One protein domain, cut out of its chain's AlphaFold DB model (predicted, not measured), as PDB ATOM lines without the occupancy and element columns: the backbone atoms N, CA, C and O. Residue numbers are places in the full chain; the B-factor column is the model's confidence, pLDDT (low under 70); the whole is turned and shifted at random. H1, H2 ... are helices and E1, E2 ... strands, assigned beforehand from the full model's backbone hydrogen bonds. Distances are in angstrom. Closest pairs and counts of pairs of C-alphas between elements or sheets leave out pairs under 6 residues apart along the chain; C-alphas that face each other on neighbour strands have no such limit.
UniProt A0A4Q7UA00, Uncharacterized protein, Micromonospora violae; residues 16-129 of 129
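This is residues 16 to 129 of the 129 residues of an uncharacterized protein of Micromonospora violae (UniProt A0A4Q7UA00). A strongly twisted, curled sheet of five strands makes one part of the domain, and a helical hairpin of H2 and H3 extends from it, with H2 packing on the sheet by residues 78 to 89 and H3 clear of the sheet. The short helix H1 packs near E3, E4 and E5, far from that hairpin. The printed part has 114 residues, with three named helices and five named strands in the order H1 E1 E2 E3 E4 H2 H3 E5. The sheet's order is E1 E2 E3 E4 E5, all antiparallel, and the class is mixed, helices and strands. The whole is compact, with a radius of gyration of the C-alphas of 14.8 A and spans of 46 by 31 by 22 A.

H1 holds residues 17 to 22, beginning at C-alpha 17 at (133.640, 147.412, 79.662). E1 holds residues 30 to 34, E2 residues 43 to 48, and E3 residues 51 to 59, 25.2 A long. E4 holds residues 67 to 72 and is 17.1 A long. H2, residues 78 to 96, is 26.9 A long and ends at C-alpha 96 at (114.901, 156.365, 104.542). H3, residues 102 to 113, is 16.6 A long. E5, residues 123 to 128, ends at C-alpha 128 at (130.041, 159.506, 81.772).

E1 E2 E3 E4 form a meander, each strand the antiparallel neighbour of the one before. In the hairpin E1 and E2, N 32 and O 45 are 2.8 A apart, within hydrogen-bond range; in the hairpin E2 and E3, N 46 and O 53 are 2.9 A apart. In the hairpin E3 and E4, N 56 and O 69 are 3.0 A apart, and between E4 and E5, N 70 and O 125 are 2.9 A apart. The edge strands are E1 and E5. H1 and H2 with the sheet make two layers, helices on one face of a sheet. H2 is on the sheet at a height of 9.3 A, over E2, E3 and, only just, with 3 C-alphas, E1; it runs slantwise to the strands, at 46 degrees to E2 on the local plane. The closest C-alphas of H2 and E3 are those of Val 78 and Glu 52, 6.6 A apart. H1 is on the sheet at a height of 8.1 A, over none of the strands, but only just, with 2 C-alphas falling on E4; its closest C-alpha to E5 is that of Leu 20, 6.8 A from that of Trp 126. H3 is not on the sheet. H2 touches H3 with residues 84 to 91 alone, in a helical hairpin with a steep tilt of 40 degrees, opposite ways; the closest C-alphas are those of Tyr 91 and Trp 108, 6.4 A apart. H1 and H2 are apart. Every O i to N i+4 pair is within hydrogen-bond range in H2 and H3; in H1 0 of 2 are, while 3 of 3 O i to N i+3 pairs are.

The C-alphas farthest apart are those of Ala 21 and Asp 101, 45.9 A. The printed part has no cut, and no link is long. The mean pLDDT of the printed part is 85.9; residues 35 to 40 and 75 to 76 are under 70.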
ATOM      1  N   GLU A  16     129.783 144.675  80.947       90.81
ATOM      2  CA  GLU A  16     131.242 144.647  80.888       90.81
ATOM      3  C   GLU A  16     131.774 145.825  80.061       90.81
ATOM      4  O   GLU A  16     131.150 146.241  79.082       90.81
ATOM      5  N   GLU A  17     132.971 146.321  80.391       91.38
ATOM      6  CA  GLU A  17     133.640 147.412  79.662       91.38
ATOM      7  C   GLU A  17     133.757 147.158  78.147       91.38
ATOM      8  O   GLU A  17     133.718 148.093  77.344       91.38
ATOM      9  N   SER A  18     133.826 145.890  77.736       92.44
ATOM     10  CA  SER A  18     133.893 145.474  76.333       92.44
ATOM     11  C   SER A  18     132.726 145.994  75.477       92.44
ATOM     12  O   SER A  18     132.915 146.230  74.281       92.44
ATOM     13  N   VAL A  19     131.550 146.254  76.069       92.25
ATOM     14  CA  VAL A  19     130.379 146.798  75.358       92.25
ATOM     15  C   VAL A  19     130.676 148.159  74.717       92.25
ATOM     16  O   VAL A  19     130.183 148.463  73.627       92.25
ATOM     17  N   LEU A  20     131.530 148.960  75.364       94.06
ATOM     18  CA  LEU A  20     131.813 150.344  74.988       94.06
ATOM     19  C   LEU A  20     132.479 150.449  73.619       94.06
ATOM     20  O   LEU A  20     132.226 151.397  72.884       94.06
ATOM     21  N   ALA A  21     133.282 149.452  73.240       93.69
ATOM     22  CA  ALA A  21     133.996 149.441  71.965       93.69
ATOM     23  C   ALA A  21     133.057 149.445  70.744       93.69
ATOM     24  O   ALA A  21     133.471 149.808  69.644       93.69
ATOM     25  N   SER A  22     131.798 149.037  70.934       93.38
ATOM     26  CA  SER A  22     130.771 148.985  69.888       93.38
ATOM     27  C   SER A  22     129.796 150.167  69.912       93.38
ATOM     28  O   SER A  22     128.916 150.253  69.055       93.38
ATOM     29  N   LEU A  23     129.941 151.075  70.882       96.56
ATOM     30  CA  LEU A  23     128.994 152.145  71.165       96.56
ATOM     31  C   LEU A  23     129.652 153.519  71.027       96.56
ATOM     32  O   LEU A  23     130.824 153.718  71.339       96.56
ATOM     33  N   VAL A  24     128.866 154.495  70.584       97.06
ATOM     34  CA  VAL A  24     129.298 155.893  70.532       97.06
ATOM     35  C   VAL A  24     129.192 156.538  71.915       97.06
ATOM     36  O   VAL A  24     128.253 156.254  72.662       97.06
ATOM     37  N   GLU A  25     130.143 157.413  72.244       97.69
ATOM     38  CA  GLU A  25     130.057 158.260  73.435       97.69
ATOM     39  C   GLU A  25     129.030 159.380  73.214       97.69
ATOM     40  O   GLU A  25     129.057 160.091  72.207       97.69
ATOM     41  N   LEU A  26     128.117 159.537  74.163       97.88
ATOM     42  CA  LEU A  26     127.024 160.493  74.159       97.88
ATOM     43  C   LEU A  26     127.348 161.650  75.101       97.88
ATOM     44  O   LEU A  26     127.840 161.462  76.212       97.88
ATOM     45  N   SER A  27     126.997 162.860  74.671       97.12
ATOM     46  CA  SER A  27     127.078 164.075  75.484       97.12
ATOM     47  C   SER A  27     125.684 164.640  75.757       97.12
ATOM     48  O   SER A  27     124.737 164.376  75.013       97.12
ATOM     49  N   GLY A  28     125.556 165.413  76.839       95.69
ATOM     50  CA  GLY A  28     124.284 166.032  77.232       95.69
ATOM     51  C   GLY A  28     123.255 165.050  77.798       95.69
ATOM     52  O   GLY A  28     122.058 165.314  77.715       95.69
ATOM     53  N   VAL A  29     123.707 163.915  78.336       96.94
ATOM     54  CA  VAL A  29     122.849 162.965  79.051       96.94
ATOM     55  C   VAL A  29     122.580 163.489  80.464       96.94
ATOM     56  O   VAL A  29     123.510 163.815  81.197       96.94
ATOM     57  N   GLU A  30     121.309 163.562  80.849       95.06
ATOM     58  CA  GLU A  30     120.852 164.001  82.172       95.06
ATOM     59  C   GLU A  30     120.294 162.798  82.943       95.06
ATOM     60  O   GLU A  30     119.300 162.209  82.522       95.06
ATOM     61  N   ILE A  31     120.894 162.430  84.080       91.38
ATOM     62  CA  ILE A  31     120.321 161.407  84.969       91.38
ATOM     63  C   ILE A  31     119.072 161.992  85.638       91.38
ATOM     64  O   ILE A  31     119.148 162.985  86.357       91.38
ATOM     65  N   LEU A  32     117.919 161.365  85.400       86.94
ATOM     66  CA  LEU A  32     116.631 161.779  85.963       86.94
ATOM     67  C   LEU A  32     116.340 161.088  87.287       86.94
ATOM     68  O   LEU A  32     115.740 161.667  88.192       86.94
ATOM     69  N   TRP A  33     116.714 159.816  87.363       84.19
ATOM     70  CA  TRP A  33     116.504 158.971  88.522       84.19
ATOM     71  C   TRP A  33     117.528 157.850  88.493       84.19
ATOM     72  O   TRP A  33     117.828 157.313  87.430       84.19
ATOM     73  N   CYS A  34     118.022 157.472  89.658       83.00
ATOM     74  CA  CYS A  34     118.846 156.292  89.831       83.00
ATOM     75  C   CYS A  34     118.446 155.609  91.127       83.00
ATOM     76  O   CYS A  34     117.965 156.282  92.049       83.00
ATOM     77  N   ASP A  35     118.659 154.300  91.187       68.50
ATOM     78  CA  ASP A  35     118.738 153.660  92.484       68.50
ATOM     79  C   ASP A  35     120.145 153.890  93.035       68.50
ATOM     80  O   ASP A  35     121.149 153.537  92.406       68.50
ATOM     81  N   ASP A  36     120.214 154.591  94.161       63.06
ATOM     82  CA  ASP A  36     121.477 154.998  94.760       63.06
ATOM     83  C   ASP A  36     121.958 153.868  95.670       63.06
ATOM     84  O   ASP A  36     121.522 153.729  96.817       63.06
ATOM     85  N   PHE A  37     122.830 153.019  95.129       59.81
ATOM     86  CA  PHE A  37     123.552 152.034  95.922       59.81
ATOM     87  C   PHE A  37     124.648 152.733  96.732       59.81
ATOM     88  O   PHE A  37     125.083 153.836  96.402       59.81
ATOM     89  N   TYR A  38     125.123 152.092  97.804       57.97
ATOM     90  CA  TYR A  38     126.153 152.653  98.697       57.97
ATOM     91  C   TYR A  38     127.400 153.139  97.932       57.97
ATOM     92  O   TYR A  38     128.043 154.117  98.315       57.97
ATOM     93  N   ASP A  39     127.668 152.490  96.799       64.38
ATOM     94  CA  ASP A  39     128.736 152.796  95.867       64.38
ATOM     95  C   ASP A  39     128.202 153.398  94.564       64.38
ATOM     96  O   ASP A  39     128.776 153.117  93.523       64.38
ATOM     97  N   GLY A  40     127.158 154.234  94.589       67.44
ATOM     98  CA  GLY A  40     126.593 155.044  93.493       67.44
ATOM     99  C   GLY A  40     125.711 154.312  92.472       67.44
ATOM    100  O   GLY A  40     125.605 153.091  92.481       67.44
ATOM    101  N   ALA A  41     125.099 155.079  91.561       76.81
ATOM    102  CA  ALA A  41     124.091 154.590  90.615       76.81
ATOM    103  C   ALA A  41     124.554 153.373  89.793       76.81
ATOM    104  O   ALA A  41     125.591 153.448  89.121       76.81
ATOM    105  N   ILE A  42     123.750 152.304  89.818       82.62
ATOM    106  CA  ILE A  42     123.934 151.080  89.017       82.62
ATOM    107  C   ILE A  42     123.022 151.106  87.793       82.62
ATOM    108  O   ILE A  42     123.476 150.841  86.689       82.62
ATOM    109  N   ASP A  43     121.758 151.470  87.955       86.50
ATOM    110  CA  ASP A  43     120.810 151.622  86.860       86.50
ATOM    111  C   ASP A  43     119.835 152.770  87.144       86.50
ATOM    112  O   ASP A  43     119.808 153.372  88.226       86.50
ATOM    113  N   GLY A  44     119.061 153.129  86.126       87.75
ATOM    114  CA  GLY A  44     118.015 154.121  86.284       87.75
ATOM    115  C   GLY A  44     117.525 154.712  84.978       87.75
ATOM    116  O   GLY A  44     117.579 154.090  83.918       87.75
ATOM    117  N   LEU A  45     117.021 155.939  85.076       89.12
ATOM    118  CA  LEU A  45     116.473 156.705  83.968       89.12
ATOM    119  C   LEU A  45     117.349 157.907  83.649       89.12
ATOM    120  O   LEU A  45     117.730 158.675  84.534       89.12
ATOM    121  N   ALA A  46     117.589 158.109  82.362       93.00
ATOM    122  CA  ALA A  46     118.272 159.277  81.842       93.00
ATOM    123  C   ALA A  46     117.475 159.927  80.709       93.00
ATOM    124  O   ALA A  46     116.684 159.276  80.026       93.00
ATOM    125  N   ARG A  47     117.708 161.219  80.495       94.69
ATOM    126  CA  ARG A  47     117.228 161.971  79.341       94.69
ATOM    127  C   ARG A  47     118.383 162.253  78.396       94.69
ATOM    128  O   ARG A  47     119.434 162.719  78.821       94.69
ATOM    129  N   TRP A  48     118.157 162.027  77.112       96.44
ATOM    130  CA  TRP A  48     119.074 162.402  76.044       96.44
ATOM    131  C   TRP A  48     118.269 162.796  74.806       96.44
ATOM    132  O   TRP A  48     117.251 162.178  74.513       96.44
ATOM    133  N   ASP A  49     118.662 163.869  74.120       95.00
ATOM    134  CA  ASP A  49     117.955 164.369  72.926       95.00
ATOM    135  C   ASP A  49     116.421 164.504  73.120       95.00
ATOM    136  O   ASP A  49     115.602 164.090  72.301       95.00
ATOM    137  N   GLY A  50     116.010 165.004  74.294       92.19
ATOM    138  CA  GLY A  50     114.597 165.191  74.654       92.19
ATOM    139  C   GLY A  50     113.793 163.907  74.910       92.19
ATOM    140  O   GLY A  50     112.583 163.989  75.112       92.19
ATOM    141  N   ARG A  51     114.430 162.730  74.928       91.50
ATOM    142  CA  ARG A  51     113.789 161.419  75.129       91.50
ATOM    143  C   ARG A  51     114.325 160.728  76.380       91.50
ATOM    144  O   ARG A  51     115.462 160.961  76.777       91.50
ATOM    145  N   GLU A  52     113.501 159.885  77.000       91.44
ATOM    146  CA  GLU A  52     113.886 159.099  78.179       91.44
ATOM    147  C   GLU A  52     114.408 157.712  77.782       91.44
ATOM    148  O   GLU A  52     113.873 157.058  76.880       91.44
ATOM    149  N   PHE A  53     115.451 157.281  78.481       92.25
ATOM    150  CA  PHE A  53     116.193 156.045  78.271       92.25
ATOM    151  C   PHE A  53     116.431 155.353  79.609       92.25
ATOM    152  O   PHE A  53     116.538 156.009  80.646       92.25
ATOM    153  N   TRP A  54     116.582 154.033  79.566       91.81
ATOM    154  CA  TRP A  54     117.254 153.325  80.647       91.81
ATOM    155  C   TRP A  54     118.744 153.634  80.596       91.81
ATOM    156  O   TRP A  54     119.299 153.771  79.504       91.81
ATOM    157  N   PHE A  55     119.408 153.671  81.745       92.44
ATOM    158  CA  PHE A  55     120.854 153.508  81.792       92.44
ATOM    159  C   PHE A  55     121.255 152.356  82.708       92.44
ATOM    160  O   PHE A  55     120.537 152.031  83.651       92.44
ATOM    161  N   ALA A  56     122.410 151.762  82.417       91.94
ATOM    162  CA  ALA A  56     123.033 150.712  83.213       91.94
ATOM    163  C   ALA A  56     124.534 150.980  83.358       91.94
ATOM    164  O   ALA A  56     125.185 151.431  82.413       91.94
ATOM    165  N   GLY A  57     125.075 150.723  84.541       91.62
ATOM    166  CA  GLY A  57     126.475 150.903  84.890       91.62
ATOM    167  C   GLY A  57     127.377 149.946  84.126       91.62
ATOM    168  O   GLY A  57     126.972 148.856  83.720       91.62
ATOM    169  N   VAL A  58     128.617 150.372  83.925       91.19
ATOM    170  CA  VAL A  58     129.662 149.560  83.306       91.19
ATOM    171  C   VAL A  58     130.667 149.160  84.375       91.19
ATOM    172  O   VAL A  58     131.224 150.018  85.058       91.19
ATOM    173  N   TYR A  59     130.904 147.859  84.511       87.88
ATOM    174  CA  TYR A  59     131.913 147.325  85.410       87.88
ATOM    175  C   TYR A  59     133.324 147.493  84.802       87.88
ATOM    176  O   TYR A  59     133.499 147.207  83.612       87.88
ATOM    177  N   PRO A  60     134.338 147.890  85.596       85.38
ATOM    178  CA  PRO A  60     134.271 148.156  87.036       85.38
ATOM    179  C   PRO A  60     133.735 149.561  87.390       85.38
ATOM    180  O   PRO A  60     134.022 150.555  86.725       85.38
ATOM    181  N   LEU A  61     132.951 149.643  88.478       75.88
ATOM    182  CA  LEU A  61     132.293 150.881  88.945       75.88
ATOM    183  C   LEU A  61     133.237 151.867  89.657       75.88
ATOM    184  O   LEU A  61     132.818 152.959  90.058       75.88
ATOM    185  N   ASP A  62     134.501 151.500  89.856       79.06
ATOM    186  CA  ASP A  62     135.516 152.331  90.509       79.06
ATOM    187  C   ASP A  62     136.114 153.393  89.570       79.06
ATOM    188  O   ASP A  62     136.723 154.358  90.042       79.06
ATOM    189  N   HIS A  63     135.862 153.299  88.260       77.62
ATOM    190  CA  HIS A  63     136.216 154.345  87.308       77.62
ATOM    191  C   HIS A  63     135.569 155.695  87.666       77.62
ATOM    192  O   HIS A  63     134.402 155.791  88.069       77.62
ATOM    193  N   ARG A  64     136.358 156.768  87.533       84.06
ATOM    194  CA  ARG A  64     135.929 158.158  87.736       84.06
ATOM    195  C   ARG A  64     136.393 159.013  86.543       84.06
ATOM    196  O   ARG A  64     137.603 159.078  86.317       84.06
ATOM    197  N   PRO A  65     135.479 159.667  85.798       87.88
ATOM    198  CA  PRO A  65     134.017 159.587  85.934       87.88
ATOM    199  C   PRO A  65     133.493 158.176  85.611       87.88
ATOM    200  O   PRO A  65     134.176 157.398  84.938       87.88
ATOM    201  N   ARG A  66     132.320 157.819  86.144       90.44
ATOM    202  CA  ARG A  66     131.725 156.496  85.902       90.44
ATOM    203  C   ARG A  66     131.257 156.397  84.469       90.44
ATOM    204  O   ARG A  66     131.060 157.413  83.812       90.44
ATOM    205  N   ARG A  67     131.064 155.171  83.993       93.81
ATOM    206  CA  ARG A  67     130.581 154.898  82.640       93.81
ATOM    207  C   ARG A  67     129.269 154.143  82.695       93.81
ATOM    208  O   ARG A  67     129.087 153.255  83.525       93.81
ATOM    209  N   TYR A  68     128.393 154.499  81.772       94.38
ATOM    210  CA  TYR A  68     127.031 154.002  81.702       94.38
ATOM    211  C   TYR A  68     126.631 153.766  80.251       94.38
ATOM    212  O   TYR A  68     127.043 154.521  79.373       94.38
ATOM    213  N   VAL A  69     125.789 152.769  79.994       95.88
ATOM    214  CA  VAL A  69     125.182 152.505  78.680       95.88
ATOM    215  C   VAL A  69     123.733 152.975  78.683       95.88
ATOM    216  O   VAL A  69     123.003 152.655  79.616       95.88
ATOM    217  N   LEU A  70     123.301 153.687  77.638       95.75
ATOM    218  CA  LEU A  70     121.895 154.045  77.412       95.75
ATOM    219  C   LEU A  70     121.179 152.967  76.602       95.75
ATOM    220  O   LEU A  70     121.678 152.542  75.558       95.75
ATOM    221  N   HIS A  71     119.961 152.621  77.017       94.94
ATOM    222  CA  HIS A  71     119.067 151.715  76.301       94.94
ATOM    223  C   HIS A  71     117.694 152.330  76.043       94.94
ATOM    224  O   HIS A  71     117.144 153.068  76.862       94.94
ATOM    225  N   GLU A  72     117.094 151.981  74.907       92.44
ATOM    226  CA  GLU A  72     115.747 152.440  74.566       92.44
ATOM    227  C   GLU A  72     114.654 151.823  75.453       92.44
ATOM    228  O   GLU A  72     114.603 150.615  75.672       92.44
ATOM    229  N   ILE A  73     113.672 152.628  75.855       88.69
ATOM    230  CA  ILE A  73     112.480 152.134  76.553       88.69
ATOM    231  C   ILE A  73     111.428 151.712  75.516       88.69
ATOM    232  O   ILE A  73     110.651 152.539  75.038       88.69
ATOM    233  N   ARG A  74     111.399 150.424  75.141       75.19
ATOM    234  CA  ARG A  74     110.461 149.903  74.118       75.19
ATOM    235  C   ARG A  74     109.275 149.111  74.672       75.19
ATOM    236  O   ARG A  74     108.160 149.303  74.206       75.19
ATOM    237  N   ALA A  75     109.502 148.216  75.635       65.75
ATOM    238  CA  ALA A  75     108.513 147.193  76.003       65.75
ATOM    239  C   ALA A  75     107.358 147.715  76.875       65.75
ATOM    240  O   ALA A  75     106.208 147.348  76.660       65.75
ATOM    241  N   VAL A  76     107.657 148.575  77.849       67.56
ATOM    242  CA  VAL A  76     106.662 149.106  78.798       67.56
ATOM    243  C   VAL A  76     106.137 150.489  78.413       67.56
ATOM    244  O   VAL A  76     105.173 150.971  78.996       67.56
ATOM    245  N   GLY A  77     106.742 151.120  77.402       75.50
ATOM    246  CA  GLY A  77     106.530 152.531  77.090       75.50
ATOM    247  C   GLY A  77     107.186 153.455  78.123       75.50
ATOM    248  O   GLY A  77     107.342 153.107  79.294       75.50
ATOM    249  N   VAL A  78     107.585 154.648  77.676       75.06
ATOM    250  CA  VAL A  78     108.270 155.641  78.518       75.06
ATOM    251  C   VAL A  78     107.427 156.001  79.741       75.06
ATOM    252  O   VAL A  78     107.915 155.918  80.856       75.06
ATOM    253  N   GLU A  79     106.137 156.296  79.572       80.19
ATOM    254  CA  GLU A  79     105.294 156.751  80.688       80.19
ATOM    255  C   GLU A  79     105.165 155.732  81.828       80.19
ATOM    256  O   GLU A  79     105.215 156.114  83.000       80.19
ATOM    257  N   ALA A  80     105.018 154.442  81.505       79.88
ATOM    258  CA  ALA A  80     104.916 153.394  82.518       79.88
ATOM    259  C   ALA A  80     106.262 153.164  83.213       79.88
ATOM    260  O   ALA A  80     106.301 153.005  84.433       79.88
ATOM    261  N   ALA A  81     107.361 153.215  82.452       77.75
ATOM    262  CA  ALA A  81     108.711 153.208  82.995       77.75
ATOM    263  C   ALA A  81     108.908 154.356  83.995       77.75
ATOM    264  O   ALA A  81     109.242 154.097  85.151       77.75
ATOM    265  N   SER A  82     108.619 155.604  83.619       76.69
ATOM    266  CA  SER A  82     108.786 156.749  84.521       76.69
ATOM    267  C   SER A  82     107.839 156.675  85.725       76.69
ATOM    268  O   SER A  82     108.220 157.053  86.831       76.69
ATOM    269  N   ALA A  83     106.602 156.191  85.552       83.12
ATOM    270  CA  ALA A  83     105.646 156.039  86.651       83.12
ATOM    271  C   ALA A  83     106.118 155.022  87.695       83.12
ATOM    272  O   ALA A  83     106.077 155.315  88.892       83.12
ATOM    273  N   LEU A  84     106.619 153.873  87.245       82.69
ATOM    274  CA  LEU A  84     107.182 152.853  88.119       82.69
ATOM    275  C   LEU A  84     108.392 153.383  88.896       82.69
ATOM    276  O   LEU A  84     108.486 153.191  90.104       82.69
ATOM    277  N   HIS A  85     109.289 154.101  88.225       77.44
ATOM    278  CA  HIS A  85     110.481 154.658  88.860       77.44
ATOM    279  C   HIS A  85     110.141 155.735  89.890       77.44
ATOM    280  O   HIS A  85     110.697 155.736  90.985       77.44
ATOM    281  N   ARG A  86     109.148 156.592  89.611       80.62
ATOM    282  CA  ARG A  86     108.605 157.517  90.621       80.62
ATOM    283  C   ARG A  86     108.046 156.774  91.832       80.62
ATOM    284  O   ARG A  86     108.239 157.223  92.960       80.62
ATOM    285  N   GLN A  87     107.371 155.647  91.614       86.44
ATOM    286  CA  GLN A  87     106.845 154.822  92.699       86.44
ATOM    287  C   GLN A  87     107.969 154.189  93.534       86.44
ATOM    288  O   GLN A  87     107.913 154.250  94.760       86.44
ATOM    289  N   LEU A  88     109.006 153.639  92.895       82.62
ATOM    290  CA  LEU A  88     110.190 153.103  93.578       82.62
ATOM    291  C   LEU A  88     110.929 154.189  94.369       82.62
ATOM    292  O   LEU A  88     111.229 153.984  95.541       82.62
ATOM    293  N   GLY A  89     111.128 155.371  93.781       79.00
ATOM    294  CA  GLY A  89     111.720 156.519  94.469       79.00
ATOM    295  C   GLY A  89     110.912 156.967  95.693       79.00
ATOM    296  O   GLY A  89     111.490 157.283  96.731       79.00
ATOM    297  N   ALA A  90     109.579 156.934  95.614       85.19
ATOM    298  CA  ALA A  90     108.720 157.241  96.756       85.19
ATOM    299  C   ALA A  90     108.868 156.210  97.889       85.19
ATOM    300  O   ALA A  90     108.899 156.597  99.060       85.19
ATOM    301  N   TYR A  91     108.995 154.918  97.563       85.50
ATOM    302  CA  TYR A  91     109.270 153.883  98.561       85.50
ATOM    303  C   TYR A  91     110.656 154.037  99.189       85.50
ATOM    304  O   TYR A  91     110.763 153.987 100.412       85.50
ATOM    305  N   ALA A  92     111.694 154.282  98.385       81.81
ATOM    306  CA  ALA A  92     113.054 154.494  98.876       81.81
ATOM    307  C   ALA A  92     113.124 155.686  99.848       81.81
ATOM    308  O   ALA A  92     113.686 155.577 100.939       81.81
ATOM    309  N   GLU A  93     112.475 156.801  99.504       82.19
ATOM    310  CA  GLU A  93     112.398 157.974 100.378       82.19
ATOM    311  C   GLU A  93     111.604 157.680 101.660       82.19
ATOM    312  O   GLU A  93     112.040 158.015 102.762       82.19
ATOM    313  N   ALA A  94     110.458 157.004 101.558       84.88
ATOM    314  CA  ALA A  94     109.683 156.610 102.731       84.88
ATOM    315  C   ALA A  94     110.471 155.661 103.654       84.88
ATOM    316  O   ALA A  94     110.415 155.827 104.874       84.88
ATOM    317  N   SER A  95     111.236 154.722 103.089       83.06
ATOM    318  CA  SER A  95     112.116 153.807 103.825       83.06
ATOM    319  C   SER A  95     113.182 154.566 104.608       83.06
ATOM    320  O   SER A  95     113.324 154.378 105.817       83.06
ATOM    321  N   ARG A  96     113.863 155.511 103.945       80.38
ATOM    322  CA  ARG A  96     114.901 156.365 104.542       80.38
ATOM    323  C   ARG A  96     114.397 157.135 105.766       80.38
ATOM    324  O   ARG A  96     115.149 157.331 106.717       80.38
ATOM    325  N   HIS A  97     113.125 157.533 105.767       86.38
ATOM    326  CA  HIS A  97     112.486 158.239 106.886       86.38
ATOM    327  C   HIS A  97     111.762 157.323 107.884       86.38
ATOM    328  O   HIS A  97     111.073 157.830 108.769       86.38
ATOM    329  N   GLY A  98     111.865 155.996 107.743       86.56
ATOM    330  CA  GLY A  98     111.181 155.033 108.612       86.56
ATOM    331  C   GLY A  98     109.652 155.107 108.529       86.56
ATOM    332  O   GLY A  98     108.968 154.901 109.528       86.56
ATOM    333  N   ARG A  99     109.108 155.466 107.359       89.25
ATOM    334  CA  ARG A  99     107.669 155.688 107.117       89.25
ATOM    335  C   ARG A  99     106.979 154.543 106.381       89.25
ATOM    336  O   ARG A  99     105.814 154.695 106.025       89.25
ATOM    337  N   LEU A 100     107.684 153.446 106.114       87.69
ATOM    338  CA  LEU A 100     107.085 152.254 105.524       87.69
ATOM    339  C   LEU A 100     106.499 151.365 106.618       87.69
ATOM    340  O   LEU A 100     107.197 150.977 107.551       87.69
ATOM    341  N   ASP A 101     105.220 151.031 106.490       90.31
ATOM    342  CA  ASP A 101     104.628 149.915 107.220       90.31
ATOM    343  C   ASP A 101     104.857 148.574 106.491       90.31
ATOM    344  O   ASP A 101     105.274 148.519 105.333       90.31
ATOM    345  N   SER A 102     104.527 147.462 107.152       87.88
ATOM    346  CA  SER A 102     104.719 146.106 106.609       87.88
ATOM    347  C   SER A 102     103.884 145.790 105.358       87.88
ATOM    348  O   SER A 102     104.152 144.823 104.635       87.88
ATOM    349  N   THR A 103     102.836 146.565 105.080       91.44
ATOM    350  CA  THR A 103     102.072 146.450 103.833       91.44
ATOM    351  C   THR A 103     102.810 147.157 102.707       91.44
ATOM    352  O   THR A 103     102.962 146.582 101.628       91.44
ATOM    353  N   GLN A 104     103.328 148.354 102.972       88.06
ATOM    354  CA  GLN A 104     104.117 149.126 102.021       88.06
ATOM    355  C   GLN A 104     105.461 148.461 101.712       88.06
ATOM    356  O   GLN A 104     105.858 148.445 100.554       88.06
ATOM    357  N   GLU A 105     106.117 147.831 102.688       84.75
ATOM    358  CA  GLU A 105     107.336 147.036 102.463       84.75
ATOM    359  C   GLU A 105     107.086 145.866 101.500       84.75
ATOM    360  O   GLU A 105     107.846 145.649 100.555       84.75
ATOM    361  N   ARG A 106     105.980 145.131 101.682       89.31
ATOM    362  CA  ARG A 106     105.600 144.044 100.762       89.31
ATOM    363  C   ARG A 106     105.260 144.564  99.371       89.31
ATOM    364  O   ARG A 106     105.662 143.954  98.384       89.31
ATOM    365  N   ALA A 107     104.535 145.679  99.291       88.00
ATOM    366  CA  ALA A 107     104.210 146.315  98.020       88.00
ATOM    367  C   ALA A 107     105.478 146.796  97.300       88.00
ATOM    368  O   ALA A 107     105.616 146.569  96.101       88.00
ATOM    369  N   TRP A 108     106.433 147.384  98.025       87.31
ATOM    370  CA  TRP A 108     107.729 147.770  97.475       87.31
ATOM    371  C   TRP A 108     108.472 146.558  96.914       87.31
ATOM    372  O   TRP A 108     108.869 146.593  95.755       87.31
ATOM    373  N   GLY A 109     108.561 145.454  97.663       82.81
ATOM    374  CA  GLY A 109     109.187 144.219  97.178       82.81
ATOM    375  C   GLY A 109     108.543 143.660  95.899       82.81
ATOM    376  O   GLY A 109     109.245 143.201  95.001       82.81
ATOM    377  N   GLN A 110     107.215 143.739  95.766       86.06
ATOM    378  CA  GLN A 110     106.504 143.310  94.552       86.06
ATOM    379  C   GLN A 110     106.775 144.225  93.351       86.06
ATOM    380  O   GLN A 110     107.001 143.742  92.240       86.06
ATOM    381  N   VAL A 111     106.766 145.542  93.565       84.44
ATOM    382  CA  VAL A 111     107.082 146.540  92.530       84.44
ATOM    383  C   VAL A 111     108.540 146.405  92.090       84.44
ATOM    384  O   VAL A 111     108.829 146.415  90.899       84.44
ATOM    385  N   TRP A 112     109.447 146.190  93.040       80.31
ATOM    386  CA  TRP A 112     110.857 145.922  92.789       80.31
ATOM    387  C   TRP A 112     111.061 144.669  91.932       80.31
ATOM    388  O   TRP A 112     111.736 144.735  90.910       80.31
ATOM    389  N   ALA A 113     110.440 143.547  92.304       80.44
ATOM    390  CA  ALA A 113     110.587 142.275  91.594       80.44
ATOM    391  C   ALA A 113     109.960 142.271  90.189       80.44
ATOM    392  O   ALA A 113     110.349 141.468  89.346       80.44
ATOM    393  N   SER A 114     108.980 143.142  89.941       78.25
ATOM    394  CA  SER A 114     108.289 143.252  88.651       78.25
ATOM    395  C   SER A 114     108.820 144.377  87.767       78.25
ATOM    396  O   SER A 114     108.245 144.626  86.703       78.25
ATOM    397  N   ARG A 115     109.897 145.063  88.178       75.56
ATOM    398  CA  ARG A 115     110.410 146.176  87.388       75.56
ATOM    399  C   ARG A 115     110.890 145.691  86.014       75.56
ATOM    400  O   ARG A 115     111.602 144.691  85.940       75.56
ATOM    401  N   PRO A 116     110.522 146.384  84.925       73.50
ATOM    402  CA  PRO A 116     111.212 146.230  83.667       73.50
ATOM    403  C   PRO A 116     112.637 146.743  83.856       73.50
ATOM    404  O   PRO A 116     112.871 147.727  84.557       73.50
ATOM    405  N   ASP A 117     113.570 146.079  83.205       75.56
ATOM    406  CA  ASP A 117     114.956 146.503  83.145       75.56
ATOM    407  C   ASP A 117     115.359 146.750  81.686       75.56
ATOM    408  O   ASP A 117     114.550 146.670  80.753       75.56
ATOM    409  N   TYR A 118     116.624 147.099  81.489       80.81
ATOM    410  CA  TYR A 118     117.187 147.358  80.172       80.81
ATOM    411  C   TYR A 118     117.476 146.072  79.373       80.81
ATOM    412  O   TYR A 118     117.875 146.156  78.208       80.81
ATOM    413  N   ARG A 119     117.333 144.871  79.953       81.25
ATOM    414  CA  ARG A 119     117.749 143.627  79.294       81.25
ATOM    415  C   ARG A 119     116.865 143.372  78.076       81.25
ATOM    416  O   ARG A 119     115.640 143.431  78.124       81.25
ATOM    417  N   GLY A 120     117.510 143.116  76.939       78.56
ATOM    418  CA  GLY A 120     116.837 142.973  75.644       78.56
ATOM    419  C   GLY A 120     116.425 144.296  74.982       78.56
ATOM    420  O   GLY A 120     115.980 144.274  73.833       78.56
ATOM    421  N   ALA A 121     116.607 145.445  75.642       87.06
ATOM    422  CA  ALA A 121     116.458 146.745  75.004       87.06
ATOM    423  C   ALA A 121     117.720 147.110  74.200       87.06
ATOM    424  O   ALA A 121     118.839 146.891  74.676       87.06
ATOM    425  N   PRO A 122     117.589 147.700  72.999       91.50
ATOM    426  CA  PRO A 122     118.746 148.132  72.219       91.50
ATOM    427  C   PRO A 122     119.551 149.212  72.936       91.50
ATOM    428  O   PRO A 122     118.974 150.189  73.417       91.50
ATOM    429  N   ALA A 123     120.872 149.037  72.962       94.81
ATOM    430  CA  ALA A 123     121.805 150.066  73.396       94.81
ATOM    431  C   ALA A 123     121.957 151.134  72.303       94.81
ATOM    432  O   ALA A 123     122.042 150.801  71.119       94.81
ATOM    433  N   VAL A 124     121.999 152.408  72.694       96.06
ATOM    434  CA  VAL A 124     122.117 153.547  71.759       96.06
ATOM    435  C   VAL A 124     123.461 154.263  71.848       96.06
ATOM    436  O   VAL A 124     123.868 154.926  70.897       96.06
ATOM    437  N   GLY A 125     124.166 154.116  72.966       97.25
ATOM    438  CA  GLY A 125     125.456 154.744  73.213       97.25
ATOM    439  C   GLY A 125     125.843 154.636  74.683       97.25
ATOM    440  O   GLY A 125     125.127 154.019  75.473       97.25
ATOM    441  N   TRP A 126     126.965 155.239  75.050       97.69
ATOM    442  CA  TRP A 126     127.446 155.287  76.431       97.69
ATOM    443  C   TRP A 126     127.774 156.716  76.855       97.69
ATOM    444  O   TRP A 126     127.996 157.565  76.006       97.69
ATOM    445  N   PHE A 127     127.789 157.009  78.151       96.75
ATOM    446  CA  PHE A 127     128.114 158.339  78.679       96.75
ATOM    447  C   PHE A 127     128.870 158.244  80.003       96.75
ATOM    448  O   PHE A 127     128.965 157.162  80.595       96.75
ATOM    449  N   THR A 128     129.396 159.382  80.462       95.00
ATOM    450  CA  THR A 128     130.041 159.506  81.772       95.00
ATOM    451  C   THR A 128     129.261 160.399  82.731       95.00
ATOM    452  O   THR A 128     128.654 161.379  82.298       95.00
ATOM    453  N   ALA A 129     129.274 160.057  84.025       89.12
ATOM    454  CA  ALA A 129     128.716 160.866  85.115       89.12
ATOM    455  C   ALA A 129     129.468 160.654  86.442       89.12
ATOM    456  O   ALA A 129     130.180 159.628  86.581       89.12
TER     457      ALA A 129